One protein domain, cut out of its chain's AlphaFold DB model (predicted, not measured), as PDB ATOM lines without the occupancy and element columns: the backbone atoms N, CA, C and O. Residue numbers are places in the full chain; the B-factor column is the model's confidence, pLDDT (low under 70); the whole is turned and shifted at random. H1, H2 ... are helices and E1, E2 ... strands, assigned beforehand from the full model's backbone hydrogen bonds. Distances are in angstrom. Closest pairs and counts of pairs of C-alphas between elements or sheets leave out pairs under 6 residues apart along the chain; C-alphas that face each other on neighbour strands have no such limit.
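Overview. This is residues 31 to 132 of the 133 residues of an uncharacterized protein of Reticulomyxa filosa (UniProt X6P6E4). Two strongly twisted sheets are set face to face as a sandwich, four strands (E1 to E4) in one layer and three (E5 to E7) in the other, with the strands of one at 30 degrees to those of the other. A short helix, H1, grazes the three-stranded sheet, and the tail after it comes back along E7, where residues 125 to 126 pair with residues 101 to 102. The printed part has 102 residues, with seven named strands followed by one named helix, and the class is mostly strand. Both sheets are antiparallel, in the orders E1 - E2 - E3 - E4 and E5 - E6 - E7. The whole is compact, with a radius of gyration of the C-alphas of 13.2 A and spans of 36 by 32 by 21 A.

Along the chain. The larger sheet begins with E1, residues 31 to 34, whose first C-alpha is at (116.977, 99.673, 132.264). E2 is residues 37 to 43, 17.8 A from first to last C-alpha; E3 is residues 46 to 53, 20.2 A; E4 is residues 58 to 64, 18.3 A. In the second sheet, E5 is residues 74 to 79, 15.8 A, beginning at C-alpha 74 (110.264, 103.413, 124.245). E6 is residues 87 to 94, 23.4 A, and E7 is residues 99 to 106, 22.5 A. H1 is residues 113 to 118, 8.8 A, and ends at C-alpha 118 (124.813, 122.621, 139.047).

Arrangement. E1, E2, E3 and E4 form a meander, each strand the antiparallel neighbour of the one before, with E1 and E4 at the edges. In the hairpin of E1 and E2, N 32 and O 39 are 2.9 A apart, within hydrogen-bond range. In the hairpin of E2 and E3, N 40 and O 50 are 2.8 A apart. The hairpin of E3 and E4 has an angle of 145 degrees between directions, with N 49 and O 63 2.7 A apart. E5, E6 and E7 form a second meander, with E6 as the inner strand. In the hairpin of E5 and E6, N 77 and O 91 are within hydrogen-bond range at 2.9 A, and in the hairpin of E6 and E7, N 90 and O 103 are within hydrogen-bond range at 2.8 A. The parts of the two sheets that face each other are 9.8 A centre to centre, and their best planes are 11 degrees apart. Between E1 and E5 the closest C-alphas are those of Val 32 and Val 77, 6.8 A apart; between E2 and E5 they are those of Cys 41 and Val 76, 7.2 A apart. E2 and E6 are only just apart, at 8.4 A, and E4 is apart from E5, E6 and E7. H1 is on the sheet of E5, E6 and E7 but only grazes it, with its residues 113 to 116; the closest C-alphas of E7 and H1 are those of Ile 106 and Ile 116, 6.8 A apart. In H1 every O i to N i+4 pair is within hydrogen-bond range.

Size, cuts and confidence. The two C-alphas farthest apart are those of Lys 96 and Asn 111, 37.2 A. The printed part runs from residue 31 to residue 132 and has no cut. No link is long; the link from E4 to E5, nine residues, is short and takes the chain from one sheet to the other. Residues 119 to 132 hold no named element. The mean pLDDT of the printed part is 88.7, and residues 82 to 84 and 131 to 132 are under 70.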
ATOM      1  N   CYS A  31     115.912  99.681 131.271       94.88
ATOM      2  CA  CYS A  31     116.977  99.673 132.264       94.88
ATOM      3  C   CYS A  31     118.351  99.863 131.620       94.88
ATOM      4  O   CYS A  31     118.615  99.323 130.549       94.88
ATOM      5  N   VAL A  32     119.239 100.573 132.312       94.56
ATOM      6  CA  VAL A  32     120.645 100.747 131.927       94.56
ATOM      7  C   VAL A  32     121.520 100.325 133.100       94.56
ATOM      8  O   VAL A  32     121.365 100.835 134.209       94.56
ATOM      9  N   SER A  33     122.425  99.373 132.884       92.62
ATOM     10  CA  SER A  33     123.360  98.911 133.913       92.62
ATOM     11  C   SER A  33     124.681  99.666 133.828       92.62
ATOM     12  O   SER A  33     125.299  99.684 132.766       92.62
ATOM     13  N   ARG A  34     125.162 100.198 134.954       87.44
ATOM     14  CA  ARG A  34     126.472 100.845 135.060       87.44
ATOM     15  C   ARG A  34     127.132 100.533 136.403       87.44
ATOM     16  O   ARG A  34     126.633 100.940 137.447       87.44
ATOM     17  N   LYS A  35     128.302  99.885 136.385       87.69
ATOM     18  CA  LYS A  35     129.040  99.476 137.602       87.69
ATOM     19  C   LYS A  35     128.109  98.708 138.569       87.69
ATOM     20  O   LYS A  35     127.507  97.724 138.153       87.69
ATOM     21  N   GLN A  36     127.980  99.142 139.825       90.62
ATOM     22  CA  GLN A  36     127.084  98.553 140.836       90.62
ATOM     23  C   GLN A  36     125.659  99.140 140.816       90.62
ATOM     24  O   GLN A  36     124.904  98.979 141.779       90.62
ATOM     25  N   GLU A  37     125.285  99.855 139.754       91.50
ATOM     26  CA  GLU A  37     123.995 100.528 139.627       91.50
ATOM     27  C   GLU A  37     123.201  99.998 138.430       91.50
ATOM     28  O   GLU A  37     123.729  99.775 137.342       91.50
ATOM     29  N   ILE A  38     121.896  99.835 138.626       93.75
ATOM     30  CA  ILE A  38     120.927  99.611 137.555       93.75
ATOM     31  C   ILE A  38     119.977 100.797 137.568       93.75
ATOM     32  O   ILE A  38     119.216 100.968 138.519       93.75
ATOM     33  N   LEU A  39     120.023 101.620 136.529       94.75
ATOM     34  CA  LEU A  39     119.056 102.679 136.284       94.75
ATOM     35  C   LEU A  39     117.797 102.071 135.684       94.75
ATOM     36  O   LEU A  39     117.879 101.263 134.765       94.75
ATOM     37  N   ILE A  40     116.643 102.487 136.181       95.19
ATOM     38  CA  ILE A  40     115.315 102.073 135.741       95.19
ATOM     39  C   ILE A  40     114.606 103.351 135.313       95.19
ATOM     40  O   ILE A  40     114.382 104.238 136.135       95.19
ATOM     41  N   CYS A  41     114.303 103.474 134.026       95.62
ATOM     42  CA  CYS A  41     113.897 104.725 133.391       95.62
ATOM     43  C   CYS A  41     112.437 104.669 132.932       95.62
ATOM     44  O   CYS A  41     112.157 104.618 131.728       95.62
ATOM     45  N   GLY A  42     111.520 104.709 133.902       93.12
ATOM     46  CA  GLY A  42     110.085 104.581 133.670       93.12
ATOM     47  C   GLY A  42     109.676 103.206 133.134       93.12
ATOM     48  O   GLY A  42     110.501 102.346 132.815       93.12
ATOM     49  N   CYS A  43     108.370 102.984 133.048       91.06
ATOM     50  CA  CYS A  43     107.773 101.785 132.470       91.06
ATOM     51  C   CYS A  43     106.377 102.106 131.910       91.06
ATOM     52  O   CYS A  43     105.960 103.269 131.912       91.06
ATOM     53  N   PHE A  44     105.641 101.099 131.436       90.44
ATOM     54  CA  PHE A  44     104.267 101.284 130.972       90.44
ATOM     55  C   PHE A  44     103.425 101.989 132.047       90.44
ATOM     56  O   PHE A  44     103.291 101.493 133.166       90.44
ATOM     57  N   HIS A  45     102.914 103.181 131.721       85.19
ATOM     58  CA  HIS A  45     102.172 104.079 132.624       85.19
ATOM     59  C   HIS A  45     102.884 104.529 133.920       85.19
ATOM     60  O   HIS A  45     102.248 105.162 134.762       85.19
ATOM     61  N   GLN A  46     104.190 104.296 134.074       91.75
ATOM     62  CA  GLN A  46     104.977 104.764 135.219       91.75
ATOM     63  C   GLN A  46     106.092 105.689 134.743       91.75
ATOM     64  O   GLN A  46     106.962 105.278 133.983       91.75
ATOM     65  N   ARG A  47     106.087 106.938 135.209       94.81
ATOM     66  CA  ARG A  47     107.060 107.960 134.796       94.81
ATOM     67  C   ARG A  47     108.295 108.001 135.683       94.81
ATOM     68  O   ARG A  47     109.281 108.608 135.276       94.81
ATOM     69  N   ASP A  48     108.236 107.415 136.872       94.94
ATOM     70  CA  ASP A  48     109.314 107.521 137.844       94.94
ATOM     71  C   ASP A  48     110.544 106.719 137.420       94.94
ATOM     72  O   ASP A  48     110.470 105.568 136.980       94.94
ATOM     73  N   CYS A  49     111.692 107.359 137.587       94.88
ATOM     74  CA  CYS A  49     113.002 106.777 137.430       94.88
ATOM     75  C   CYS A  49     113.581 106.442 138.800       94.88
ATOM     76  O   CYS A  49     113.527 107.232 139.750       94.88
ATOM     77  N   TYR A  50     114.223 105.287 138.869       93.69
ATOM     78  CA  TYR A  50     114.947 104.829 140.044       93.69
ATOM     79  C   TYR A  50     116.340 104.398 139.618       93.69
ATOM     80  O   TYR A  50     116.563 104.054 138.461       93.69
ATOM     81  N   TYR A  51     117.271 104.338 140.557       91.62
ATOM     82  CA  TYR A  51     118.354 103.373 140.420       91.62
ATOM     83  C   TYR A  51     118.249 102.358 141.546       91.62
ATOM     84  O   TYR A  51     117.718 102.629 142.629       91.62
ATOM     85  N   TYR A  52     118.829 101.203 141.284       92.94
ATOM     86  CA  TYR A  52     119.054 100.132 142.225       92.94
ATOM     87  C   TYR A  52     120.556  99.936 142.410       92.94
ATOM     88  O   TYR A  52     121.280  99.808 141.427       92.94
ATOM     89  N   HIS A  53     121.032  99.933 143.654       92.25
ATOM     90  CA  HIS A  53     122.426  99.608 143.955       92.25
ATOM     91  C   HIS A  53     122.531  98.138 144.354       92.25
ATOM     92  O   HIS A  53     121.970  97.747 145.380       92.25
ATOM     93  N   THR A  54     123.303  97.355 143.598       90.50
ATOM     94  CA  THR A  54     123.403  95.894 143.748       90.50
ATOM     95  C   THR A  54     123.899  95.485 145.130       90.50
ATOM     96  O   THR A  54     123.245  94.698 145.801       90.50
ATOM     97  N   ASP A  55     124.996  96.081 145.602       90.81
ATOM     98  CA  ASP A  55     125.610  95.661 146.874       90.81
ATOM     99  C   ASP A  55     124.844  96.164 148.103       90.81
ATOM    100  O   ASP A  55     124.903  95.571 149.177       90.81
ATOM    101  N   LYS A  56     124.139  97.292 147.965       91.12
ATOM    102  CA  LYS A  56     123.361  97.892 149.054       91.12
ATOM    103  C   LYS A  56     121.928  97.362 149.108       91.12
ATOM    104  O   LYS A  56     121.241  97.698 150.072       91.12
ATOM    105  N   ASP A  57     121.485  96.628 148.084       91.31
ATOM    106  CA  ASP A  57     120.123  96.106 147.917       91.31
ATOM    107  C   ASP A  57     119.049  97.185 148.170       91.31
ATOM    108  O   ASP A  57     118.116  97.055 148.971       91.31
ATOM    109  N   LYS A  58     119.253  98.356 147.551       91.75
ATOM    110  CA  LYS A  58     118.444  99.560 147.785       91.75
ATOM    111  C   LYS A  58     118.121 100.286 146.493       91.75
ATOM    112  O   LYS A  58     119.012 100.603 145.708       91.75
ATOM    113  N   TYR A  59     116.847 100.643 146.370       91.81
ATOM    114  CA  TYR A  59     116.354 101.592 145.383       91.81
ATOM    115  C   TYR A  59     116.413 103.012 145.939       91.81
ATOM    116  O   TYR A  59     116.136 103.223 147.125       91.81
ATOM    117  N   LYS A  60     116.689 103.995 145.082       91.12
ATOM    118  CA  LYS A  60     116.250 105.371 145.333       91.12
ATOM    119  C   LYS A  60     115.676 105.993 144.074       91.12
ATOM    120  O   LYS A  60     116.083 105.674 142.960       91.12
ATOM    121  N   PHE A  61     114.734 106.895 144.307       92.12
ATOM    122  CA  PHE A  61     114.175 107.772 143.295       92.12
ATOM    123  C   PHE A  61     115.252 108.696 142.712       92.12
ATOM    124  O   PHE A  61     116.157 109.124 143.434       92.12
ATOM    125  N   ILE A  62     115.130 108.987 141.420       92.75
ATOM    126  CA  ILE A  62     115.988 109.913 140.677       92.75
ATOM    127  C   ILE A  62     115.167 111.135 140.262       92.75
ATOM    128  O   ILE A  62     115.413 112.245 140.722       92.75
ATOM    129  N   CYS A  63     114.196 110.910 139.381       94.94
ATOM    130  CA  CYS A  63     113.353 111.919 138.753       94.94
ATOM    131  C   CYS A  63     112.140 111.233 138.114       94.94
ATOM    132  O   CYS A  63     112.007 110.015 138.203       94.94
ATOM    133  N   SER A  64     111.291 111.989 137.425       95.81
ATOM    134  CA  SER A  64     110.214 111.427 136.607       95.81
ATOM    135  C   SER A  64     110.286 111.985 135.190       95.81
ATOM    136  O   SER A  64     110.753 113.106 134.976       95.81
ATOM    137  N   TYR A  65     109.781 111.234 134.213       96.94
ATOM    138  CA  TYR A  65     109.516 111.779 132.881       96.94
ATOM    139  C   TYR A  65     108.522 112.955 132.935       96.94
ATOM    140  O   TYR A  65     107.646 112.975 133.817       96.94
ATOM    141  N   PRO A  66     108.601 113.908 131.983       96.25
ATOM    142  CA  PRO A  66     107.649 115.007 131.865       96.25
ATOM    143  C   PRO A  66     106.199 114.509 131.808       96.25
ATOM    144  O   PRO A  66     105.922 113.393 131.367       96.25
ATOM    145  N   ILE A  67     105.262 115.311 132.317       95.12
ATOM    146  CA  ILE A  67     103.845 114.924 132.468       95.12
ATOM    147  C   ILE A  67     103.154 114.638 131.128       95.12
ATOM    148  O   ILE A  67     102.227 113.836 131.058       95.12
ATOM    149  N   ASP A  68     103.622 115.284 130.071       94.00
ATOM    150  CA  ASP A  68     103.141 115.192 128.699       94.00
ATOM    151  C   ASP A  68     103.732 114.001 127.925       94.00
ATOM    152  O   ASP A  68     103.231 113.651 126.855       94.00
ATOM    153  N   VAL A  69     104.739 113.322 128.483       94.75
ATOM    154  CA  VAL A  69     105.391 112.169 127.854       94.75
ATOM    155  C   VAL A  69     104.702 110.874 128.275       94.75
ATOM    156  O   VAL A  69     104.659 110.502 129.450       94.75
ATOM    157  N   LYS A  70     104.180 110.146 127.285       94.56
ATOM    158  CA  LYS A  70     103.547 108.835 127.473       94.56
ATOM    159  C   LYS A  70     104.529 107.718 127.134       94.56
ATOM    160  O   LYS A  70     104.934 107.570 125.984       94.56
ATOM    161  N   LEU A  71     104.859 106.909 128.135       94.44
ATOM    162  CA  LEU A  71     105.801 105.801 128.006       94.44
ATOM    163  C   LEU A  71     105.075 104.524 127.569       94.44
ATOM    164  O   LEU A  71     104.425 103.855 128.370       94.44
ATOM    165  N   GLU A  72     105.178 104.219 126.277       93.69
ATOM    166  CA  GLU A  72     104.723 102.963 125.675       93.69
ATOM    167  C   GLU A  72     105.745 102.553 124.606       93.69
ATOM    168  O   GLU A  72     105.948 103.279 123.625       93.69
ATOM    169  N   SER A  73     106.406 101.410 124.827       91.56
ATOM    170  CA  SER A  73     107.407 100.810 123.929       91.56
ATOM    171  C   SER A  73     108.596 101.719 123.551       91.56
ATOM    172  O   SER A  73     109.072 101.678 122.413       91.56
ATOM    173  N   HIS A  74     109.061 102.589 124.460       94.88
ATOM    174  CA  HIS A  74     110.264 103.413 124.245       94.88
ATOM    175  C   HIS A  74     111.549 102.642 124.551       94.88
ATOM    176  O   HIS A  74     111.520 101.608 125.211       94.88
ATOM    177  N   CYS A  75     112.682 103.162 124.082       96.19
ATOM    178  CA  CYS A  75     114.008 102.632 124.378       96.19
ATOM    179  C   CYS A  75     114.825 103.673 125.150       96.19
ATOM    180  O   CYS A  75     114.651 104.876 124.938       96.19
ATOM    181  N   VAL A  76     115.708 103.214 126.037       97.25
ATOM    182  CA  VAL A  76     116.683 104.059 126.734       97.25
ATOM    183  C   VAL A  76     118.072 103.474 126.532       97.25
ATOM    184  O   VAL A  76     118.278 102.286 126.766       97.25
ATOM    185  N   VAL A  77     119.018 104.307 126.105       95.50
ATOM    186  CA  VAL A  77     120.416 103.923 125.871       95.50
ATOM    187  C   VAL A  77     121.369 104.895 126.555       95.50
ATOM    188  O   VAL A  77     121.042 106.064 126.761       95.50
ATOM    189  N   GLU A  78     122.559 104.413 126.898       93.25
ATOM    190  CA  GLU A  78     123.670 105.258 127.333       93.25
ATOM    191  C   GLU A  78     124.383 105.855 126.113       93.25
ATOM    192  O   GLU A  78     124.752 105.138 125.182       93.25
ATOM    193  N   LEU A  79     124.578 107.174 126.120       89.38
ATOM    194  CA  LEU A  79     125.419 107.892 125.171       89.38
ATOM    195  C   LEU A  79     126.810 108.088 125.780       89.38
ATOM    196  O   LEU A  79     126.979 108.818 126.760       89.38
ATOM    197  N   ILE A  80     127.816 107.468 125.167       81.69
ATOM    198  CA  ILE A  80     129.220 107.596 125.571       81.69
ATOM    199  C   ILE A  80     129.792 108.872 124.938       81.69
ATOM    200  O   ILE A  80     130.369 108.833 123.854       81.69
ATOM    201  N   VAL A  81     129.569 110.012 125.595       74.62
ATOM    202  CA  VAL A  81     130.045 111.336 125.138       74.62
ATOM    203  C   VAL A  81     131.338 111.752 125.850       74.62
ATOM    204  O   VAL A  81     132.234 112.315 125.231       74.62
ATOM    205  N   ASN A  82     131.460 111.445 127.145       67.00
ATOM    206  CA  ASN A  82     132.611 111.801 127.976       67.00
ATOM    207  C   ASN A  82     133.131 110.564 128.727       67.00
ATOM    208  O   ASN A  82     132.371 109.645 129.022       67.00
ATOM    209  N   ILE A  83     134.427 110.556 129.041       66.62
ATOM    210  CA  ILE A  83     135.125 109.488 129.777       66.62
ATOM    211  C   ILE A  83     135.026 109.726 131.300       66.62
ATOM    212  O   ILE A  83     135.615 108.984 132.080       66.62
ATOM    213  N   ASP A  84     134.292 110.748 131.766       69.88
ATOM    214  CA  ASP A  84     134.059 110.915 133.205       69.88
ATOM    215  C   ASP A  84     133.265 109.721 133.761       69.88
ATOM    216  O   ASP A  84     132.064 109.541 133.562       69.88
ATOM    217  N   ASP A  85     133.976 108.925 134.543       72.19
ATOM    218  CA  ASP A  85     133.525 107.717 135.211       72.19
ATOM    219  C   ASP A  85     132.392 107.928 136.234       72.19
ATOM    220  O   ASP A  85     131.884 106.953 136.812       72.19
ATOM    221  N   HIS A  86     131.990 109.180 136.477       75.44
ATOM    222  CA  HIS A  86     130.962 109.573 137.435       75.44
ATOM    223  C   HIS A  86     129.663 110.071 136.799       75.44
ATOM    224  O   HIS A  86     128.617 109.950 137.442       75.44
ATOM    225  N   GLU A  87     129.701 110.533 135.551       85.00
ATOM    226  CA  GLU A  87     128.545 111.043 134.803       85.00
ATOM    227  C   GLU A  87     128.206 110.107 133.639       85.00
ATOM    228  O   GLU A  87     129.091 109.499 133.045       85.00
ATOM    229  N   ILE A  88     126.923 109.972 133.317       89.38
ATOM    230  CA  ILE A  88     126.477 109.416 132.036       89.38
ATOM    231  C   ILE A  88     125.420 110.308 131.425       89.38
ATOM    232  O   ILE A  88     124.658 110.975 132.125       89.38
ATOM    233  N   THR A  89     125.324 110.236 130.108       91.69
ATOM    234  CA  THR A  89     124.213 110.813 129.366       91.69
ATOM    235  C   THR A  89     123.303 109.681 128.915       91.69
ATOM    236  O   THR A  89     123.752 108.738 128.272       91.69
ATOM    237  N   LEU A  90     122.024 109.747 129.268       94.56
ATOM    238  CA  LEU A  90     121.011 108.789 128.839       94.56
ATOM    239  C   LEU A  90     120.153 109.409 127.745       94.56
ATOM    240  O   LEU A  90     119.677 110.530 127.912       94.56
ATOM    241  N   LEU A  91     119.906 108.666 126.670       95.69
ATOM    242  CA  LEU A  91     118.980 109.026 125.601       95.69
ATOM    243  C   LEU A  91     117.756 108.120 125.671       95.69
ATOM    244  O   LEU A  91     117.860 106.906 125.503       95.69
ATOM    245  N   SER A  92     116.595 108.722 125.883       96.75
ATOM    246  CA  SER A  92     115.298 108.061 125.804       96.75
ATOM    247  C   SER A  92     114.617 108.447 124.505       96.75
ATOM    248  O   SER A  92     114.433 109.634 124.237       96.75
ATOM    249  N   PHE A  93     114.243 107.471 123.683       96.56
ATOM    250  CA  PHE A  93     113.704 107.757 122.359       96.56
ATOM    251  C   PHE A  93     112.710 106.709 121.855       96.56
ATOM    252  O   PHE A  93     112.626 105.579 122.346       96.56
ATOM    253  N   GLY A  94     111.953 107.093 120.829       95.44
ATOM    254  CA  GLY A  94     111.021 106.206 120.146       95.44
ATOM    255  C   GLY A  94     109.687 106.099 120.876       95.44
ATOM    256  O   GLY A  94     109.061 107.108 121.185       95.44
ATOM    257  N   GLY A  95     109.200 104.875 121.070       93.81
ATOM    258  CA  GLY A  95     107.869 104.635 121.618       93.81
ATOM    259  C   GLY A  95     106.738 104.855 120.620       93.81
ATOM    260  O   GLY A  95     106.932 105.307 119.484       93.81
ATOM    261  N   LYS A  96     105.524 104.513 121.042       95.25
ATOM    262  CA  LYS A  96     104.293 104.770 120.282       95.25
ATOM    263  C   LYS A  96     103.985 106.261 120.195       95.25
ATOM    264  O   LYS A  96     103.571 106.742 119.147       95.25
ATOM    265  N   HIS A  97     104.241 106.982 121.284       94.44
ATOM    266  CA  HIS A  97     103.991 108.417 121.404       94.44
ATOM    267  C   HIS A  97     105.180 109.301 121.021       94.44
ATOM    268  O   HIS A  97     105.101 110.497 121.252       94.44
ATOM    269  N   LYS A  98     106.223 108.721 120.407       95.19
ATOM    270  CA  LYS A  98     107.373 109.400 119.787       95.19
ATOM    271  C   LYS A  98     107.923 110.564 120.614       95.19
ATOM    272  O   LYS A  98     107.493 111.702 120.474       95.19
ATOM    273  N   HIS A  99     108.962 110.296 121.392       95.62
ATOM    274  CA  HIS A  99     109.771 111.335 122.026       95.62
ATOM    275  C   HIS A  99     111.254 111.111 121.747       95.62
ATOM    276  O   HIS A  99     111.659 110.017 121.353       95.62
ATOM    277  N   THR A 100     112.046 112.150 121.994       96.50
ATOM    278  CA  THR A 100     113.504 112.077 122.106       96.50
ATOM    279  C   THR A 100     113.912 113.000 123.249       96.50
ATOM    280  O   THR A 100     113.740 114.217 123.175       96.50
ATOM    281  N   LEU A 101     114.393 112.412 124.337       96.38
ATOM    282  CA  LEU A 101     114.735 113.090 125.579       96.38
ATOM    283  C   LEU A 101     116.129 112.670 126.009       96.38
ATOM    284  O   LEU A 101     116.527 111.524 125.807       96.38
ATOM    285  N   VAL A 102     116.833 113.573 126.671       95.12
ATOM    286  CA  VAL A 102     118.139 113.292 127.252       95.12
ATOM    287  C   VAL A 102     118.143 113.631 128.732       95.12
ATOM    288  O   VAL A 102     117.420 114.519 129.182       95.12
ATOM    289  N   MET A 103     118.935 112.895 129.499       93.31
ATOM    290  CA  MET A 103     119.174 113.162 130.911       93.31
ATOM    291  C   MET A 103     120.650 112.949 131.218       93.31
ATOM    292  O   MET A 103     121.203 111.890 130.923       93.31
ATOM    293  N   LYS A 104     121.271 113.931 131.873       91.25
ATOM    294  CA  LYS A 104     122.566 113.743 132.527       91.25
ATOM    295  C   LYS A 104     122.336 113.118 133.893       91.25
ATOM    296  O   LYS A 104     121.579 113.649 134.708       91.25
ATOM    297  N   TYR A 105     122.958 111.974 134.133       90.62
ATOM    298  CA  TYR A 105     122.900 111.273 135.404       90.62
ATOM    299  C   TYR A 105     124.268 111.256 136.069       90.62
ATOM    300  O   TYR A 105     125.281 110.946 135.452       90.62
ATOM    301  N   ILE A 106     124.256 111.531 137.368       88.81
ATOM    302  CA  ILE A 106     125.414 111.423 138.250       88.81
ATOM    303  C   ILE A 106     125.013 110.524 139.402       88.81
ATOM    304  O   ILE A 106     123.953 110.733 140.000       88.81
ATOM    305  N   SER A 107     125.874 109.558 139.725       86.19
ATOM    306  CA  SER A 107     125.646 108.647 140.846       86.19
ATOM    307  C   SER A 107     125.364 109.420 142.134       86.19
ATOM    308  O   SER A 107     126.191 110.199 142.619       86.19
ATOM    309  N   VAL A 108     124.206 109.153 142.740       78.44
ATOM    310  CA  VAL A 108     123.810 109.776 144.016       78.44
ATOM    311  C   VAL A 108     124.535 109.184 145.230       78.44
ATOM    312  O   VAL A 108     124.258 109.574 146.364       78.44
ATOM    313  N   TRP A 109     125.410 108.192 145.039       78.62
ATOM    314  CA  TRP A 109     126.180 107.590 146.131       78.62
ATOM    315  C   TRP A 109     127.545 108.228 146.335       78.62
ATOM    316  O   TRP A 109     128.095 108.119 147.427       78.62
ATOM    317  N   ASN A 110     128.064 108.938 145.335       73.62
ATOM    318  CA  ASN A 110     129.407 109.517 145.369       73.62
ATOM    319  C   ASN A 110     129.446 110.931 145.977       73.62
ATOM    320  O   ASN A 110     130.283 111.740 145.587       73.62
ATOM    321  N   ASN A 111     128.527 111.261 146.897       70.19
ATOM    322  CA  ASN A 111     128.401 112.591 147.519       70.19
ATOM    323  C   ASN A 111     128.384 113.761 146.510       70.19
ATOM    324  O   ASN A 111     128.805 114.871 146.819       70.19
ATOM    325  N   ALA A 112     127.867 113.541 145.300       77.81
ATOM    326  CA  ALA A 112     127.912 114.508 144.206       77.81
ATOM    327  C   ALA A 112     126.754 115.529 144.230       77.81
ATOM    328  O   ALA A 112     126.323 116.005 143.183       77.81
ATOM    329  N   ASN A 113     126.232 115.866 145.413       79.75
ATOM    330  CA  ASN A 113     125.042 116.714 145.558       79.75
ATOM    331  C   ASN A 113     125.231 118.120 144.974       79.75
ATOM    332  O   ASN A 113     124.275 118.692 144.461       79.75
ATOM    333  N   GLU A 114     126.439 118.681 145.059       81.56
ATOM    334  CA  GLU A 114     126.759 119.993 144.482       81.56
ATOM    335  C   GLU A 114     126.700 119.948 142.954       81.56
ATOM    336  O   GLU A 114     125.928 120.695 142.364       81.56
ATOM    337  N   ARG A 115     127.373 118.971 142.332       80.38
ATOM    338  CA  ARG A 115     127.303 118.742 140.878       80.38
ATOM    339  C   ARG A 115     125.873 118.514 140.398       80.38
ATOM    340  O   ARG A 115     125.441 119.118 139.428       80.38
ATOM    341  N   ILE A 116     125.094 117.692 141.106       83.56
ATOM    342  CA  ILE A 116     123.679 117.467 140.767       83.56
ATOM    343  C   ILE A 116     122.907 118.794 140.751       83.56
ATOM    344  O   ILE A 116     122.101 119.013 139.852       83.56
ATOM    345  N   LYS A 117     123.162 119.700 141.706       82.81
ATOM    346  CA  LYS A 117     122.533 121.030 141.728       82.81
ATOM    347  C   LYS A 117     122.997 121.917 140.575       82.81
ATOM    348  O   LYS A 117     122.160 122.621 140.020       82.81
ATOM    349  N   GLU A 118     124.273 121.873 140.197       81.25
ATOM    350  CA  GLU A 118     124.813 122.621 139.047       81.25
ATOM    351  C   GLU A 118     124.107 122.246 137.735       81.25
ATOM    352  O   GLU A 118     123.832 123.120 136.916       81.25
ATOM    353  N   PHE A 119     123.715 120.978 137.572       76.69
ATOM    354  CA  PHE A 119     122.929 120.510 136.421       76.69
ATOM    355  C   PHE A 119     121.414 120.762 136.535       76.69
ATOM    356  O   PHE A 119     120.655 120.397 135.636       76.69
ATOM    357  N   GLY A 120     120.948 121.380 137.626       82.06
ATOM    358  CA  GLY A 120     119.520 121.581 137.887       82.06
ATOM    359  C   GLY A 120     118.787 120.312 138.335       82.06
ATOM    360  O   GLY A 120     117.563 120.251 138.265       82.06
ATOM    361  N   GLY A 121     119.520 119.308 138.817       86.81
ATOM    362  CA  GLY A 121     118.993 118.002 139.195       86.81
ATOM    363  C   GLY A 121     118.987 116.997 138.045       86.81
ATOM    364  O   GLY A 121     119.369 117.287 136.913       86.81
ATOM    365  N   HIS A 122     118.541 115.778 138.343       91.81
ATOM    366  CA  HIS A 122     118.273 114.783 137.312       91.81
ATOM    367  C   HIS A 122     116.926 115.099 136.671       91.81
ATOM    368  O   HIS A 122     115.895 115.074 137.340       91.81
ATOM    369  N   GLN A 123     116.923 115.407 135.382       94.38
ATOM    370  CA  GLN A 123     115.701 115.706 134.645       94.38
ATOM    371  C   GLN A 123     115.835 115.278 133.189       94.38
ATOM    372  O   GLN A 123     116.898 115.401 132.582       94.38
ATOM    373  N   TRP A 124     114.728 114.789 132.640       95.69
ATOM    374  CA  TRP A 124     114.594 114.563 131.211       95.69
ATOM    375  C   TRP A 124     114.269 115.882 130.523       95.69
ATOM    376  O   TRP A 124     113.261 116.518 130.834       95.69
ATOM    377  N   ILE A 125     115.102 116.263 129.566       94.19
ATOM    378  CA  ILE A 125     114.918 117.460 128.748       94.19
ATOM    379  C   ILE A 125     114.818 117.070 127.277       94.19
ATOM    380  O   ILE A 125     115.329 116.030 126.861       94.19
ATOM    381  N   SER A 126     114.124 117.896 126.492       94.25
ATOM    382  CA  SER A 126     114.042 117.699 125.043       94.25
ATOM    383  C   SER A 126     115.436 117.689 124.442       94.25
ATOM    384  O   SER A 126     116.229 118.595 124.705       94.25
ATOM    385  N   PHE A 127     115.707 116.664 123.640       91.25
ATOM    386  CA  PHE A 127     116.990 116.507 122.988       91.25
ATOM    387  C   PHE A 127     117.221 117.620 121.956       91.25
ATOM    388  O   PHE A 127     116.391 117.831 121.071       91.25
ATOM    389  N   ASN A 128     118.347 118.325 122.065       85.75
ATOM    390  CA  ASN A 128     118.825 119.281 121.068       85.75
ATOM    391  C   ASN A 128     120.345 119.150 120.892       85.75
ATOM    392  O   ASN A 128     121.044 118.715 121.806       85.75
ATOM    393  N   ASP A 129     120.860 119.520 119.715       70.19
ATOM    394  CA  ASP A 129     122.269 119.286 119.351       70.19
ATOM    395  C   ASP A 129     123.254 119.950 120.329       70.19
ATOM    396  O   ASP A 129     124.329 119.420 120.595       70.19
ATOM    397  N   ASN A 130     122.845 121.048 120.965       70.81
ATOM    398  CA  ASN A 130     123.640 121.780 121.954       70.81
ATOM    399  C   ASN A 130     123.887 121.006 123.266       70.81
ATOM    400  O   ASN A 130     124.603 121.505 124.129       70.81
ATOM    401  N   GLN A 131     123.267 119.838 123.463       66.75
ATOM    402  CA  GLN A 131     123.414 119.025 124.679       66.75
ATOM    403  C   GLN A 131     124.416 117.871 124.547       66.75
ATOM    404  O   GLN A 131     124.733 117.252 125.565       66.75
ATOM    405  N   ILE A 132     124.907 117.579 123.335       60.28
ATOM    406  CA  ILE A 132     125.940 116.552 123.087       60.28
ATOM    407  C   ILE A 132     127.323 117.167 122.807       60.28
ATOM    408  O   ILE A 132     128.323 116.470 122.960       60.28
TER     409      ILE A 132